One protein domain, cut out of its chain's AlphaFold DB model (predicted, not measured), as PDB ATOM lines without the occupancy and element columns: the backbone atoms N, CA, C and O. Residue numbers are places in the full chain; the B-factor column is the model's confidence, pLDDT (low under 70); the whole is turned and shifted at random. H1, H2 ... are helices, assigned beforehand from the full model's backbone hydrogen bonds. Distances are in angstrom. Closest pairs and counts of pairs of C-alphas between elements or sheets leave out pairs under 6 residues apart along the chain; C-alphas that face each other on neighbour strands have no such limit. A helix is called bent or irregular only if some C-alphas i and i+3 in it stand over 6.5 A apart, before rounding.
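What this domain is: This is residues 4 to 100 of the 100 residues of an uncharacterized protein of Kriegella aquimaris (UniProt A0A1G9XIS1). H1b, H2 and H4 form an up-and-down bundle, each running against the one before; near one end, H3 crosses between H2 and H4, and H1a, first arm of bent H1, slants off. The printed part has 97 residues with four named helices, H1 to H4, and no named strand: all helix. The whole is only just compact rather than loose, with a radius of gyration of the C-alphas of 14.8 A, and its C-alphas span 45 by 30 by 18 A along their three main axes.

Where its parts are: H1, residues 4 to 33, begins at C-alpha 4 (-1.215, -51.565, 53.812). By its hydrogen bonds it was assigned as one helix, but it is bent: C-alphas 19 and 22 are 6.9 A apart. Its arms are H1a, 4 to 19, 23.6 A, and H1b, 22 to 33. H2, 38 to 55, spans 25.5 A; H3 is 59 to 70; H4, 75 to 98, spans 34.6 A, ending at C-alpha 98 (-11.466, -79.240, 82.352).

How they stand to each other: H4, the hub, touches H2 at 27 degrees, a shallow tilt, opposite ways; closest C-alphas, Ser 49 and Phe 83, 6.2 A. H1b and H2, a hairpin, only just touch, with 3 pairs of C-alphas within 8 A. Every O i to N i+4 pair is within hydrogen-bond range in H1b, H2 and H4; H1a has 11 of 12, H3 7 of 8.

The domain as a whole: The printed part has no cut; its three links are tight. Residues 4 to 6 and 59 to 66 are under pLDDT 70.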
ATOM      1  N   ILE A   4      -2.084 -52.121  52.766       67.94
ATOM      2  CA  ILE A   4      -1.215 -51.565  53.812       67.94
ATOM      3  C   ILE A   4      -2.022 -50.893  54.941       67.94
ATOM      4  O   ILE A   4      -1.668 -51.007  56.116       67.94
ATOM      5  N   LEU A   5      -3.140 -50.232  54.617       65.12
ATOM      6  CA  LEU A   5      -4.013 -49.595  55.613       65.12
ATOM      7  C   LEU A   5      -4.812 -50.634  56.419       65.12
ATOM      8  O   LEU A   5      -5.040 -50.432  57.614       65.12
ATOM      9  N   ARG A   6      -5.175 -51.774  55.809       69.25
ATOM     10  CA  ARG A   6      -5.796 -52.906  56.527       69.25
ATOM     11  C   ARG A   6      -4.838 -53.535  57.538       69.25
ATOM     12  O   ARG A   6      -5.225 -53.811  58.664       69.25
ATOM     13  N   ILE A   7      -3.568 -53.713  57.185       74.00
ATOM     14  CA  ILE A   7      -2.581 -54.302  58.106       74.00
ATOM     15  C   ILE A   7      -2.367 -53.403  59.332       74.00
ATOM     16  O   ILE A   7      -2.409 -53.881  60.467       74.00
ATOM     17  N   LYS A   8      -2.224 -52.087  59.125       76.38
ATOM     18  CA  LYS A   8      -2.083 -51.128  60.233       76.38
ATOM     19  C   LYS A   8      -3.307 -51.096  61.151       76.38
ATOM     20  O   LYS A   8      -3.149 -50.952  62.361       76.38
ATOM     21  N   THR A   9      -4.514 -51.257  60.609       75.06
ATOM     22  CA  THR A   9      -5.745 -51.306  61.417       75.06
ATOM     23  C   THR A   9      -5.817 -52.564  62.285       75.06
ATOM     24  O   THR A   9      -6.153 -52.454  63.465       75.06
ATOM     25  N   TYR A  10      -5.403 -53.730  61.775       77.50
ATOM     26  CA  TYR A  10      -5.287 -54.943  62.597       77.50
ATOM     27  C   TYR A  10      -4.230 -54.807  63.704       77.50
ATOM     28  O   TYR A  10      -4.492 -55.175  64.848       77.50
ATOM     29  N   GLN A  11      -3.067 -54.217  63.402       81.50
ATOM     30  CA  GLN A  11      -2.032 -53.945  64.411       81.50
ATOM     31  C   GLN A  11      -2.531 -53.011  65.520       81.50
ATOM     32  O   GLN A  11      -2.250 -53.228  66.697       81.50
ATOM     33  N   LEU A  12      -3.299 -51.984  65.152       79.56
ATOM     34  CA  LEU A  12      -3.921 -51.058  66.095       79.56
ATOM     35  C   LEU A  12      -4.918 -51.769  67.018       79.56
ATOM     36  O   LEU A  12      -4.840 -51.599  68.236       79.56
ATOM     37  N   GLY A  13      -5.799 -52.606  66.463       76.88
ATOM     38  CA  GLY A  13      -6.716 -53.433  67.254       76.88
ATOM     39  C   GLY A  13      -5.979 -54.376  68.212       76.88
ATOM     40  O   GLY A  13      -6.331 -54.469  69.387       76.88
ATOM     41  N   PHE A  14      -4.894 -55.005  67.753       79.69
ATOM     42  CA  PHE A  14      -4.074 -55.879  68.593       79.69
ATOM     43  C   PHE A  14      -3.374 -55.123  69.731       79.69
ATOM     44  O   PHE A  14      -3.378 -55.579  70.872       79.69
ATOM     45  N   ASN A  15      -2.822 -53.936  69.465       81.75
ATOM     46  CA  ASN A  15      -2.204 -53.101  70.502       81.75
ATOM     47  C   ASN A  15      -3.202 -52.628  71.562       81.75
ATOM     48  O   ASN A  15      -2.823 -52.424  72.718       81.75
ATOM     49  N   PHE A  16      -4.463 -52.439  71.182       80.69
ATOM     50  CA  PHE A  16      -5.534 -52.192  72.137       80.69
ATOM     51  C   PHE A  16      -5.805 -53.436  72.990       80.69
ATOM     52  O   PHE A  16      -5.747 -53.345  74.214       80.69
ATOM     53  N   TYR A  17      -6.015 -54.596  72.357       80.50
ATOM     54  CA  TYR A  17      -6.261 -55.872  73.043       80.50
ATOM     55  C   TYR A  17      -5.143 -56.224  74.031       80.50
ATOM     56  O   TYR A  17      -5.409 -56.532  75.190       80.50
ATOM     57  N   LYS A  18      -3.881 -56.073  73.614       83.38
ATOM     58  CA  LYS A  18      -2.688 -56.393  74.409       83.38
ATOM     59  C   LYS A  18      -2.680 -55.740  75.795       83.38
ATOM     60  O   LYS A  18      -2.175 -56.339  76.739       83.38
ATOM     61  N   LYS A  19      -3.237 -54.532  75.936       84.38
ATOM     62  CA  LYS A  19      -3.291 -53.818  77.226       84.38
ATOM     63  C   LYS A  19      -4.196 -54.503  78.244       84.38
ATOM     64  O   LYS A  19      -3.922 -54.443  79.435       84.38
ATOM     65  N   TYR A  20      -5.257 -55.139  77.764       84.25
ATOM     66  CA  TYR A  20      -6.296 -55.747  78.591       84.25
ATOM     67  C   TYR A  20      -6.169 -57.268  78.670       84.25
ATOM     68  O   TYR A  20      -6.770 -57.876  79.548       84.25
ATOM     69  N   LEU A  21      -5.339 -57.861  77.808       86.19
ATOM     70  CA  LEU A  21      -5.049 -59.293  77.754       86.19
ATOM     71  C   LEU A  21      -4.593 -59.832  79.118       86.19
ATOM     72  O   LEU A  21      -5.118 -60.835  79.583       86.19
ATOM     73  N   TRP A  22      -3.684 -59.132  79.806       87.06
ATOM     74  CA  TRP A  22      -3.219 -59.547  81.136       87.06
ATOM     75  C   TRP A  22      -4.329 -59.551  82.186       87.06
ATOM     76  O   TRP A  22      -4.479 -60.533  82.903       87.06
ATOM     77  N   ALA A  23      -5.128 -58.483  82.257       87.56
ATOM     78  CA  ALA A  23      -6.246 -58.399  83.196       87.56
ATOM     79  C   ALA A  23      -7.299 -59.478  82.903       87.56
ATOM     80  O   ALA A  23      -7.784 -60.151  83.807       87.56
ATOM     81  N   SER A  24      -7.600 -59.675  81.620       87.94
ATOM     82  CA  SER A  24      -8.491 -60.719  81.137       87.94
ATOM     83  C   SER A  24      -8.015 -62.119  81.539       87.94
ATOM     84  O   SER A  24      -8.815 -62.895  82.063       87.94
ATOM     85  N   LEU A  25      -6.733 -62.427  81.330       89.50
ATOM     86  CA  LEU A  25      -6.130 -63.705  81.704       89.50
ATOM     87  C   LEU A  25      -6.203 -63.949  83.206       89.50
ATOM     88  O   LEU A  25      -6.579 -65.040  83.615       89.50
ATOM     89  N   LEU A  26      -5.882 -62.935  84.008       91.56
ATOM     90  CA  LEU A  26      -5.911 -63.015  85.470       91.56
ATOM     91  C   LEU A  26      -7.330 -63.320  85.975       91.56
ATOM     92  O   LEU A  26      -7.515 -64.135  86.872       91.56
ATOM     93  N   ILE A  27      -8.346 -62.722  85.352       90.44
ATOM     94  CA  ILE A  27      -9.749 -63.027  85.652       90.44
ATOM     95  C   ILE A  27     -10.101 -64.456  85.238       90.44
ATOM     96  O   ILE A  27     -10.762 -65.156  86.000       90.44
ATOM     97  N   THR A  28      -9.658 -64.910  84.062       89.94
ATOM     98  CA  THR A  28      -9.899 -66.287  83.606       89.94
ATOM     99  C   THR A  28      -9.288 -67.301  84.570       89.94
ATOM    100  O   THR A  28      -9.981 -68.219  84.995       89.94
ATOM    101  N   THR A  29      -8.020 -67.133  84.953       89.81
ATOM    102  CA  THR A  29      -7.342 -68.057  85.873       89.81
ATOM    103  C   THR A  29      -7.964 -68.029  87.262       89.81
ATOM    104  O   THR A  29      -8.163 -69.087  87.850       89.81
ATOM    105  N   PHE A  30      -8.341 -66.849  87.764       92.44
ATOM    106  CA  PHE A  30      -9.058 -66.710  89.030       92.44
ATOM    107  C   PHE A  30     -10.399 -67.452  88.996       92.44
ATOM    108  O   PHE A  30     -10.686 -68.247  89.880       92.44
ATOM    109  N   LEU A  31     -11.204 -67.270  87.949       90.62
ATOM    110  CA  LEU A  31     -12.498 -67.946  87.814       90.62
ATOM    111  C   LEU A  31     -12.371 -69.468  87.680       90.62
ATOM    112  O   LEU A  31     -13.186 -70.196  88.251       90.62
ATOM    113  N   ILE A  32     -11.358 -69.945  86.958       89.19
ATOM    114  CA  ILE A  32     -11.063 -71.380  86.847       89.19
ATOM    115  C   ILE A  32     -10.639 -71.938  88.210       89.19
ATOM    116  O   ILE A  32     -11.110 -72.999  88.599       89.19
ATOM    117  N   PHE A  33      -9.823 -71.206  88.975       89.75
ATOM    118  CA  PHE A  33      -9.393 -71.620  90.315       89.75
ATOM    119  C   PHE A  33     -10.572 -71.834  91.282       89.75
ATOM    120  O   PHE A  33     -10.542 -72.751  92.096       89.75
ATOM    121  N   PHE A  34     -11.640 -71.040  91.163       91.38
ATOM    122  CA  PHE A  34     -12.880 -71.220  91.932       91.38
ATOM    123  C   PHE A  34     -13.850 -72.249  91.330       91.38
ATOM    124  O   PHE A  34     -14.991 -72.343  91.782       91.38
ATOM    125  N   ASN A  35     -13.420 -73.005  90.318       86.44
ATOM    126  CA  ASN A  35     -14.207 -74.025  89.631       86.44
ATOM    127  C   ASN A  35     -15.567 -73.500  89.129       86.44
ATOM    128  O   ASN A  35     -16.613 -74.136  89.270       86.44
ATOM    129  N   THR A  36     -15.568 -72.267  88.611       90.12
ATOM    130  CA  THR A  36     -16.790 -71.619  88.116       90.12
ATOM    131  C   THR A  36     -17.252 -72.218  86.790       90.12
ATOM    132  O   THR A  36     -16.475 -72.792  86.037       90.12
ATOM    133  N   THR A  37     -18.538 -72.067  86.472       90.69
ATOM    134  CA  THR A  37     -19.088 -72.559  85.205       90.69
ATOM    135  C   THR A  37     -18.696 -71.663  84.030       90.69
ATOM    136  O   THR A  37     -18.550 -70.444  84.167       90.69
ATOM    137  N   LEU A  38     -18.624 -72.247  82.830       88.75
ATOM    138  CA  LEU A  38     -18.352 -71.520  81.584       88.75
ATOM    139  C   LEU A  38     -19.318 -70.339  81.371       88.75
ATOM    140  O   LEU A  38     -18.918 -69.281  80.886       88.75
ATOM    141  N   LEU A  39     -20.582 -70.490  81.777       90.31
ATOM    142  CA  LEU A  39     -21.596 -69.439  81.666       90.31
ATOM    143  C   LEU A  39     -21.235 -68.223  82.534       90.31
ATOM    144  O   LEU A  39     -21.290 -67.089  82.055       90.31
ATOM    145  N   VAL A  40     -20.790 -68.450  83.775       90.81
ATOM    146  CA  VAL A  40     -20.303 -67.383  84.665       90.81
ATOM    147  C   VAL A  40     -19.062 -66.718  84.073       90.81
ATOM    148  O   VAL A  40     -18.990 -65.490  84.038       90.81
ATOM    149  N   LEU A  41     -18.128 -67.501  83.530       90.56
ATOM    150  CA  LEU A  41     -16.931 -66.982  82.867       90.56
ATOM    151  C   LEU A  41     -17.285 -66.039  81.711       90.56
ATOM    152  O   LEU A  41     -16.801 -64.904  81.674       90.56
ATOM    153  N   LEU A  42     -18.175 -66.450  80.807       90.44
ATOM    154  CA  LEU A  42     -18.631 -65.603  79.699       90.44
ATOM    155  C   LEU A  42     -19.374 -64.354  80.188       90.44
ATOM    156  O   LEU A  42     -19.203 -63.272  79.620       90.44
ATOM    157  N   PHE A  43     -20.165 -64.470  81.255       92.56
ATOM    158  CA  PHE A  43     -20.870 -63.329  81.832       92.56
ATOM    159  C   PHE A  43     -19.900 -62.288  82.407       92.56
ATOM    160  O   PHE A  43     -20.043 -61.092  82.140       92.56
ATOM    161  N   VAL A  44     -18.859 -62.726  83.120       91.81
ATOM    162  CA  VAL A  44     -17.809 -61.833  83.633       91.81
ATOM    163  C   VAL A  44     -17.033 -61.182  82.484       91.81
ATOM    164  O   VAL A  44     -16.725 -59.992  82.544       91.81
ATOM    165  N   LYS A  45     -16.777 -61.908  81.392       88.69
ATOM    166  CA  LYS A  45     -16.122 -61.366  80.186       88.69
ATOM    167  C   LYS A  45     -16.968 -60.296  79.500       88.69
ATOM    168  O   LYS A  45     -16.447 -59.253  79.098       88.69
ATOM    169  N   LEU A  46     -18.280 -60.511  79.413       89.44
ATOM    170  CA  LEU A  46     -19.231 -59.504  78.936       89.44
ATOM    171  C   LEU A  46     -19.245 -58.269  79.845       89.44
ATOM    172  O   LEU A  46     -19.256 -57.142  79.348       89.44
ATOM    173  N   ALA A  47     -19.221 -58.462  81.165       89.94
ATOM    174  CA  ALA A  47     -19.156 -57.363  82.123       89.94
ATOM    175  C   ALA A  47     -17.852 -56.563  81.975       89.94
ATOM    176  O   ALA A  47     -17.898 -55.335  81.932       89.94
ATOM    177  N   LEU A  48     -16.713 -57.238  81.799       88.38
ATOM    178  CA  LEU A  48     -15.419 -56.604  81.539       88.38
ATOM    179  C   LEU A  48     -15.442 -55.772  80.251       88.38
ATOM    180  O   LEU A  48     -14.986 -54.629  80.251       88.38
ATOM    181  N   SER A  49     -15.986 -56.314  79.157       87.19
ATOM    182  CA  SER A  49     -16.038 -55.589  77.882       87.19
ATOM    183  C   SER A  49     -16.923 -54.343  77.979       87.19
ATOM    184  O   SER A  49     -16.529 -53.278  77.499       87.19
ATOM    185  N   LYS A  50     -18.065 -54.433  78.678       86.69
ATOM    186  CA  LYS A  50     -18.931 -53.283  78.976       86.69
ATOM    187  C   LYS A  50     -18.241 -52.267  79.878       86.69
ATOM    188  O   LYS A  50     -18.300 -51.076  79.590       86.69
ATOM    189  N   PHE A  51     -17.576 -52.712  80.939       87.12
ATOM    190  CA  PHE A  51     -16.850 -51.827  81.847       87.12
ATOM    191  C   PHE A  51     -15.759 -51.054  81.107       87.12
ATOM    192  O   PHE A  51     -15.684 -49.832  81.212       87.12
ATOM    193  N   LEU A  52     -14.971 -51.742  80.280       85.00
ATOM    194  CA  LEU A  52     -13.977 -51.103  79.426       85.00
ATOM    195  C   LEU A  52     -14.635 -50.131  78.438       85.00
ATOM    196  O   LEU A  52     -14.127 -49.031  78.245       85.00
ATOM    197  N   PHE A  53     -15.780 -50.484  77.850       83.81
ATOM    198  CA  PHE A  53     -16.521 -49.584  76.963       83.81
ATOM    199  C   PHE A  53     -16.915 -48.279  77.667       83.81
ATOM    200  O   PHE A  53     -16.714 -47.203  77.105       83.81
ATOM    201  N   PHE A  54     -17.396 -48.363  78.910       82.31
ATOM    202  CA  PHE A  54     -17.714 -47.195  79.732       82.31
ATOM    203  C   PHE A  54     -16.474 -46.412  80.173       82.31
ATOM    204  O   PHE A  54     -16.477 -45.190  80.061       82.31
ATOM    205  N   ALA A  55     -15.389 -47.069  80.589       80.19
ATOM    206  CA  ALA A  55     -14.139 -46.392  80.956       80.19
ATOM    207  C   ALA A  55     -13.592 -45.533  79.800       80.19
ATOM    208  O   ALA A  55     -13.017 -44.467  79.991       80.19
ATOM    209  N   TYR A  56     -13.838 -45.960  78.564       76.19
ATOM    210  CA  TYR A  56     -13.445 -45.236  77.361       76.19
ATOM    211  C   TYR A  56     -14.337 -44.036  76.989       76.19
ATOM    212  O   TYR A  56     -14.027 -43.333  76.016       76.19
ATOM    213  N   TYR A  57     -15.414 -43.776  77.736       71.56
ATOM    214  CA  TYR A  57     -16.143 -42.506  77.671       71.56
ATOM    215  C   TYR A  57     -15.416 -41.369  78.402       71.56
ATOM    216  O   TYR A  57     -15.695 -40.207  78.106       71.56
ATOM    217  N   GLU A  58     -14.451 -41.662  79.281       71.69
ATOM    218  CA  GLU A  58     -13.631 -40.621  79.906       71.69
ATOM    219  C   GLU A  58     -12.746 -39.895  78.879       71.69
ATOM    220  O   GLU A  58     -12.188 -40.484  77.945       71.69
ATOM    221  N   THR A  59     -12.608 -38.581  79.058       60.88
ATOM    222  CA  THR A  59     -12.069 -37.627  78.071       60.88
ATOM    223  C   THR A  59     -10.652 -37.954  77.585       60.88
ATOM    224  O   THR A  59     -10.351 -37.769  76.403       60.88
ATOM    225  N   SER A  60      -9.790 -38.504  78.444       64.69
ATOM    226  CA  SER A  60      -8.408 -38.879  78.098       64.69
ATOM    227  C   SER A  60      -8.329 -40.121  77.195       64.69
ATOM    228  O   SER A  60      -7.488 -40.213  76.294       64.69
ATOM    229  N   LEU A  61      -9.236 -41.079  77.391       65.25
ATOM    230  CA  LEU A  61      -9.327 -42.318  76.618       65.25
ATOM    231  C   LEU A  61     -10.163 -42.132  75.345       65.25
ATOM    232  O   LEU A  61      -9.881 -42.760  74.316       65.25
ATOM    233  N   ALA A  62     -11.108 -41.193  75.366       67.12
ATOM    234  CA  ALA A  62     -11.885 -40.787  74.204       67.12
ATOM    235  C   ALA A  62     -10.999 -40.235  73.071       67.12
ATOM    236  O   ALA A  62     -11.244 -40.561  71.908       67.12
ATOM    237  N   GLN A  63      -9.931 -39.488  73.384       67.56
ATOM    238  CA  GLN A  63      -8.969 -38.995  72.383       67.56
ATOM    239  C   GLN A  63      -8.243 -40.138  71.657       67.56
ATOM    240  O   GLN A  63      -8.098 -40.108  70.432       67.56
ATOM    241  N   LYS A  64      -7.864 -41.204  72.379       69.12
ATOM    242  CA  LYS A  64      -7.288 -42.409  71.759       69.12
ATOM    243  C   LYS A  64      -8.290 -43.068  70.813       69.12
ATOM    244  O   LYS A  64      -7.897 -43.509  69.742       69.12
ATOM    245  N   LEU A  65      -9.578 -43.092  71.152       67.62
ATOM    246  CA  LEU A  65     -10.617 -43.626  70.266       67.62
ATOM    247  C   LEU A  65     -10.883 -42.770  69.024       67.62
ATOM    248  O   LEU A  65     -11.237 -43.325  67.985       67.62
ATOM    249  N   VAL A  66     -10.698 -41.450  69.097       67.56
ATOM    250  CA  VAL A  66     -10.743 -40.582  67.908       67.56
ATOM    251  C   VAL A  66      -9.604 -40.934  66.948       67.56
ATOM    252  O   VAL A  66      -9.840 -41.033  65.748       67.56
ATOM    253  N   PHE A  67      -8.409 -41.246  67.463       74.50
ATOM    254  CA  PHE A  67      -7.312 -41.757  66.635       74.50
ATOM    255  C   PHE A  67      -7.703 -43.053  65.907       74.50
ATOM    256  O   PHE A  67      -7.563 -43.123  64.691       74.50
ATOM    257  N   TYR A  68      -8.279 -44.047  66.596       72.75
ATOM    258  CA  TYR A  68      -8.759 -45.278  65.939       72.75
ATOM    259  C   TYR A  68      -9.863 -45.016  64.901       72.75
ATOM    260  O   TYR A  68      -9.858 -45.631  63.831       72.75
ATOM    261  N   LYS A  69     -10.760 -44.054  65.169       74.62
ATOM    262  CA  LYS A  69     -11.804 -43.625  64.225       74.62
ATOM    263  C   LYS A  69     -11.209 -43.015  62.953       74.62
ATOM    264  O   LYS A  69     -11.713 -43.298  61.870       74.62
ATOM    265  N   ASN A  70     -10.117 -42.258  63.059       79.31
ATOM    266  CA  ASN A  70      -9.411 -41.686  61.905       79.31
ATOM    267  C   ASN A  70      -8.763 -42.756  61.008       79.31
ATOM    268  O   ASN A  70      -8.566 -42.521  59.820       79.31
ATOM    269  N   PHE A  71      -8.490 -43.947  61.546       73.00
ATOM    270  CA  PHE A  71      -8.057 -45.120  60.775       73.00
ATOM    271  C   PHE A  71      -9.226 -45.975  60.250       73.00
ATOM    272  O   PHE A  71      -8.999 -47.043  59.688       73.00
ATOM    273  N   GLY A  72     -10.474 -45.522  60.411       73.38
ATOM    274  CA  GLY A  72     -11.669 -46.219  59.929       73.38
ATOM    275  C   GLY A  72     -12.188 -47.321  60.857       73.38
ATOM    276  O   GLY A  72     -13.090 -48.059  60.466       73.38
ATOM    277  N   ILE A  73     -11.663 -47.445  62.082       77.00
ATOM    278  CA  ILE A  73     -12.154 -48.423  63.063       77.00
ATOM    279  C   ILE A  73     -13.182 -47.744  63.967       77.00
ATOM    280  O   ILE A  73     -12.869 -46.803  64.700       77.00
ATOM    281  N   SER A  74     -14.426 -48.222  63.939       79.44
ATOM    282  CA  SER A  74     -15.448 -47.736  64.864       79.44
ATOM    283  C   SER A  74     -15.158 -48.203  66.293       79.44
ATOM    284  O   SER A  74     -14.644 -49.300  66.517       79.44
ATOM    285  N   LYS A  75     -15.529 -47.375  67.279       78.19
ATOM    286  CA  LYS A  75     -15.391 -47.704  68.707       78.19
ATOM    287  C   LYS A  75     -16.037 -49.058  69.020       78.19
ATOM    288  O   LYS A  75     -15.404 -49.918  69.613       78.19
ATOM    289  N   SER A  76     -17.272 -49.259  68.558       77.94
ATOM    290  CA  SER A  76     -18.031 -50.496  68.759       77.94
ATOM    291  C   SER A  76     -17.355 -51.717  68.132       77.94
ATOM    292  O   SER A  76     -17.249 -52.742  68.796       77.94
ATOM    293  N   SER A  77     -16.838 -51.606  66.904       79.88
ATOM    294  CA  SER A  77     -16.125 -52.707  66.242       79.88
ATOM    295  C   SER A  77     -14.901 -53.152  67.045       79.88
ATOM    296  O   SER A  77     -14.683 -54.344  67.242       79.88
ATOM    297  N   LEU A  78     -14.154 -52.196  67.601       83.19
ATOM    298  CA  LEU A  78     -12.956 -52.466  68.392       83.19
ATOM    299  C   LEU A  78     -13.274 -53.278  69.662       83.19
ATOM    300  O   LEU A  78     -12.574 -54.238  69.979       83.19
ATOM    301  N   PHE A  79     -14.381 -52.948  70.332       83.88
ATOM    302  CA  PHE A  79     -14.873 -53.676  71.505       83.88
ATOM    303  C   PHE A  79     -15.470 -55.046  71.178       83.88
ATOM    304  O   PHE A  79     -15.276 -55.989  71.940       83.88
ATOM    305  N   ILE A  80     -16.164 -55.177  70.046       83.81
ATOM    306  CA  ILE A  80     -16.707 -56.465  69.596       83.81
ATOM    307  C   ILE A  80     -15.564 -57.425  69.259       83.81
ATOM    308  O   ILE A  80     -15.558 -58.556  69.733       83.81
ATOM    309  N   ILE A  81     -14.566 -56.964  68.499       83.75
ATOM    310  CA  ILE A  81     -13.379 -57.761  68.161       83.75
ATOM    311  C   ILE A  81     -12.639 -58.176  69.435       83.75
ATOM    312  O   ILE A  81     -12.283 -59.343  69.577       83.75
ATOM    313  N   PHE A  82     -12.459 -57.240  70.376       85.94
ATOM    314  CA  PHE A  82     -11.892 -57.525  71.691       85.94
ATOM    315  C   PHE A  82     -12.661 -58.651  72.392       85.94
ATOM    316  O   PHE A  82     -12.068 -59.664  72.747       85.94
ATOM    317  N   PHE A  83     -13.978 -58.506  72.538       87.25
ATOM    318  CA  PHE A  83     -14.812 -59.469  73.251       87.25
ATOM    319  C   PHE A  83     -14.796 -60.863  72.609       87.25
ATOM    320  O   PHE A  83     -14.703 -61.858  73.325       87.25
ATOM    321  N   VAL A  84     -14.857 -60.945  71.277       88.81
ATOM    322  CA  VAL A  84     -14.852 -62.225  70.551       88.81
ATOM    323  C   VAL A  84     -13.518 -62.947  70.722       88.81
ATOM    324  O   VAL A  84     -13.511 -64.120  71.091       88.81
ATOM    325  N   ILE A  85     -12.394 -62.258  70.500       88.50
ATOM    326  CA  ILE A  85     -11.056 -62.855  70.646       88.50
ATOM    327  C   ILE A  85     -10.833 -63.302  72.092       88.50
ATOM    328  O   ILE A  85     -10.388 -64.424  72.330       88.50
ATOM    329  N   ASP A  86     -11.178 -62.444  73.050       88.38
ATOM    330  CA  ASP A  86     -10.972 -62.706  74.471       88.38
ATOM    331  C   ASP A  86     -11.814 -63.884  74.977       88.38
ATOM    332  O   ASP A  86     -11.319 -64.742  75.715       88.38
ATOM    333  N   SER A  87     -13.077 -63.953  74.546       88.19
ATOM    334  CA  SER A  87     -13.989 -65.040  74.910       88.19
ATOM    335  C   SER A  87     -13.528 -66.364  74.320       88.19
ATOM    336  O   SER A  87     -13.448 -67.333  75.065       88.19
ATOM    337  N   LEU A  88     -13.148 -66.396  73.035       91.50
ATOM    338  CA  LEU A  88     -12.619 -67.604  72.388       91.50
ATOM    339  C   LEU A  88     -11.363 -68.118  73.095       91.50
ATOM    340  O   LEU A  88     -11.252 -69.307  73.393       91.50
ATOM    341  N   PHE A  89     -10.425 -67.221  73.404       90.44
ATOM    342  CA  PHE A  89      -9.197 -67.594  74.098       90.44
ATOM    343  C   PHE A  89      -9.485 -68.127  75.507       90.44
ATOM    344  O   PHE A  89      -8.945 -69.154  75.910       90.44
ATOM    345  N   SER A  90     -10.393 -67.478  76.235       89.31
ATOM    346  CA  SER A  90     -10.757 -67.889  77.593       89.31
ATOM    347  C   SER A  90     -11.530 -69.210  77.617       89.31
ATOM    348  O   SER A  90     -11.291 -70.027  78.499       89.31
ATOM    349  N   THR A  91     -12.409 -69.455  76.639       90.06
ATOM    350  CA  THR A  91     -13.124 -70.734  76.505       90.06
ATOM    351  C   THR A  91     -12.180 -71.875  76.158       90.06
ATOM    352  O   THR A  91     -12.342 -72.968  76.687       90.06
ATOM    353  N   LEU A  92     -11.165 -71.626  75.320       91.81
ATOM    354  CA  LEU A  92     -10.142 -72.630  75.020       91.81
ATOM    355  C   LEU A  92      -9.349 -72.997  76.276       91.81
ATOM    356  O   LEU A  92      -9.171 -74.178  76.548       91.81
ATOM    357  N   ILE A  93      -8.924 -72.005  77.067       89.06
ATOM    358  CA  ILE A  93      -8.228 -72.253  78.339       89.06
ATOM    359  C   ILE A  93      -9.118 -73.048  79.297       89.06
ATOM    360  O   ILE A  93      -8.646 -74.004  79.899       89.06
ATOM    361  N   PHE A  94     -10.391 -72.669  79.422       89.62
ATOM    362  CA  PHE A  94     -11.347 -73.362  80.284       89.62
ATOM    363  C   PHE A  94     -11.489 -74.840  79.900       89.62
ATOM    364  O   PHE A  94     -11.304 -75.706  80.745       89.62
ATOM    365  N   LEU A  95     -11.728 -75.125  78.616       89.19
ATOM    366  CA  LEU A  95     -11.872 -76.493  78.108       89.19
ATOM    367  C   LEU A  95     -10.595 -77.321  78.285       89.19
ATOM    368  O   LEU A  95     -10.672 -78.500  78.610       89.19
ATOM    369  N   ILE A  96      -9.421 -76.717  78.076       89.88
ATOM    370  CA  ILE A  96      -8.140 -77.394  78.314       89.88
ATOM    371  C   ILE A  96      -8.004 -77.757  79.792       89.88
ATOM    372  O   ILE A  96      -7.589 -78.866  80.090       89.88
ATOM    373  N   MET A  97      -8.354 -76.852  80.706       85.94
ATOM    374  CA  MET A  97      -8.259 -77.109  82.146       85.94
ATOM    375  C   MET A  97      -9.275 -78.142  82.635       85.94
ATOM    376  O   MET A  97      -8.972 -78.870  83.563       85.94
ATOM    377  N   GLU A  98     -10.452 -78.229  82.017       83.25
ATOM    378  CA  GLU A  98     -11.466 -79.240  82.352       83.25
ATOM    379  C   GLU A  98     -11.062 -80.660  81.906       83.25
ATOM    380  O   GLU A  98     -11.565 -81.647  82.438       83.25
ATOM    381  N   LEU A  99     -10.151 -80.776  80.934       85.06
ATOM    382  CA  LEU A  99      -9.632 -82.059  80.447       85.06
ATOM    383  C   LEU A  99      -8.572 -82.697  81.366       85.06
ATOM    384  O   LEU A  99      -8.272 -83.877  81.169       85.06
ATOM    385  N   PHE A 100      -7.990 -81.949  82.310       78.19
ATOM    386  CA  PHE A 100      -6.939 -82.406  83.233       78.19
ATOM    387  C   PHE A 100      -7.453 -82.493  84.671       78.19
ATOM    388  O   PHE A 100      -7.018 -83.436  85.371       78.19
TER     389      PHE A 100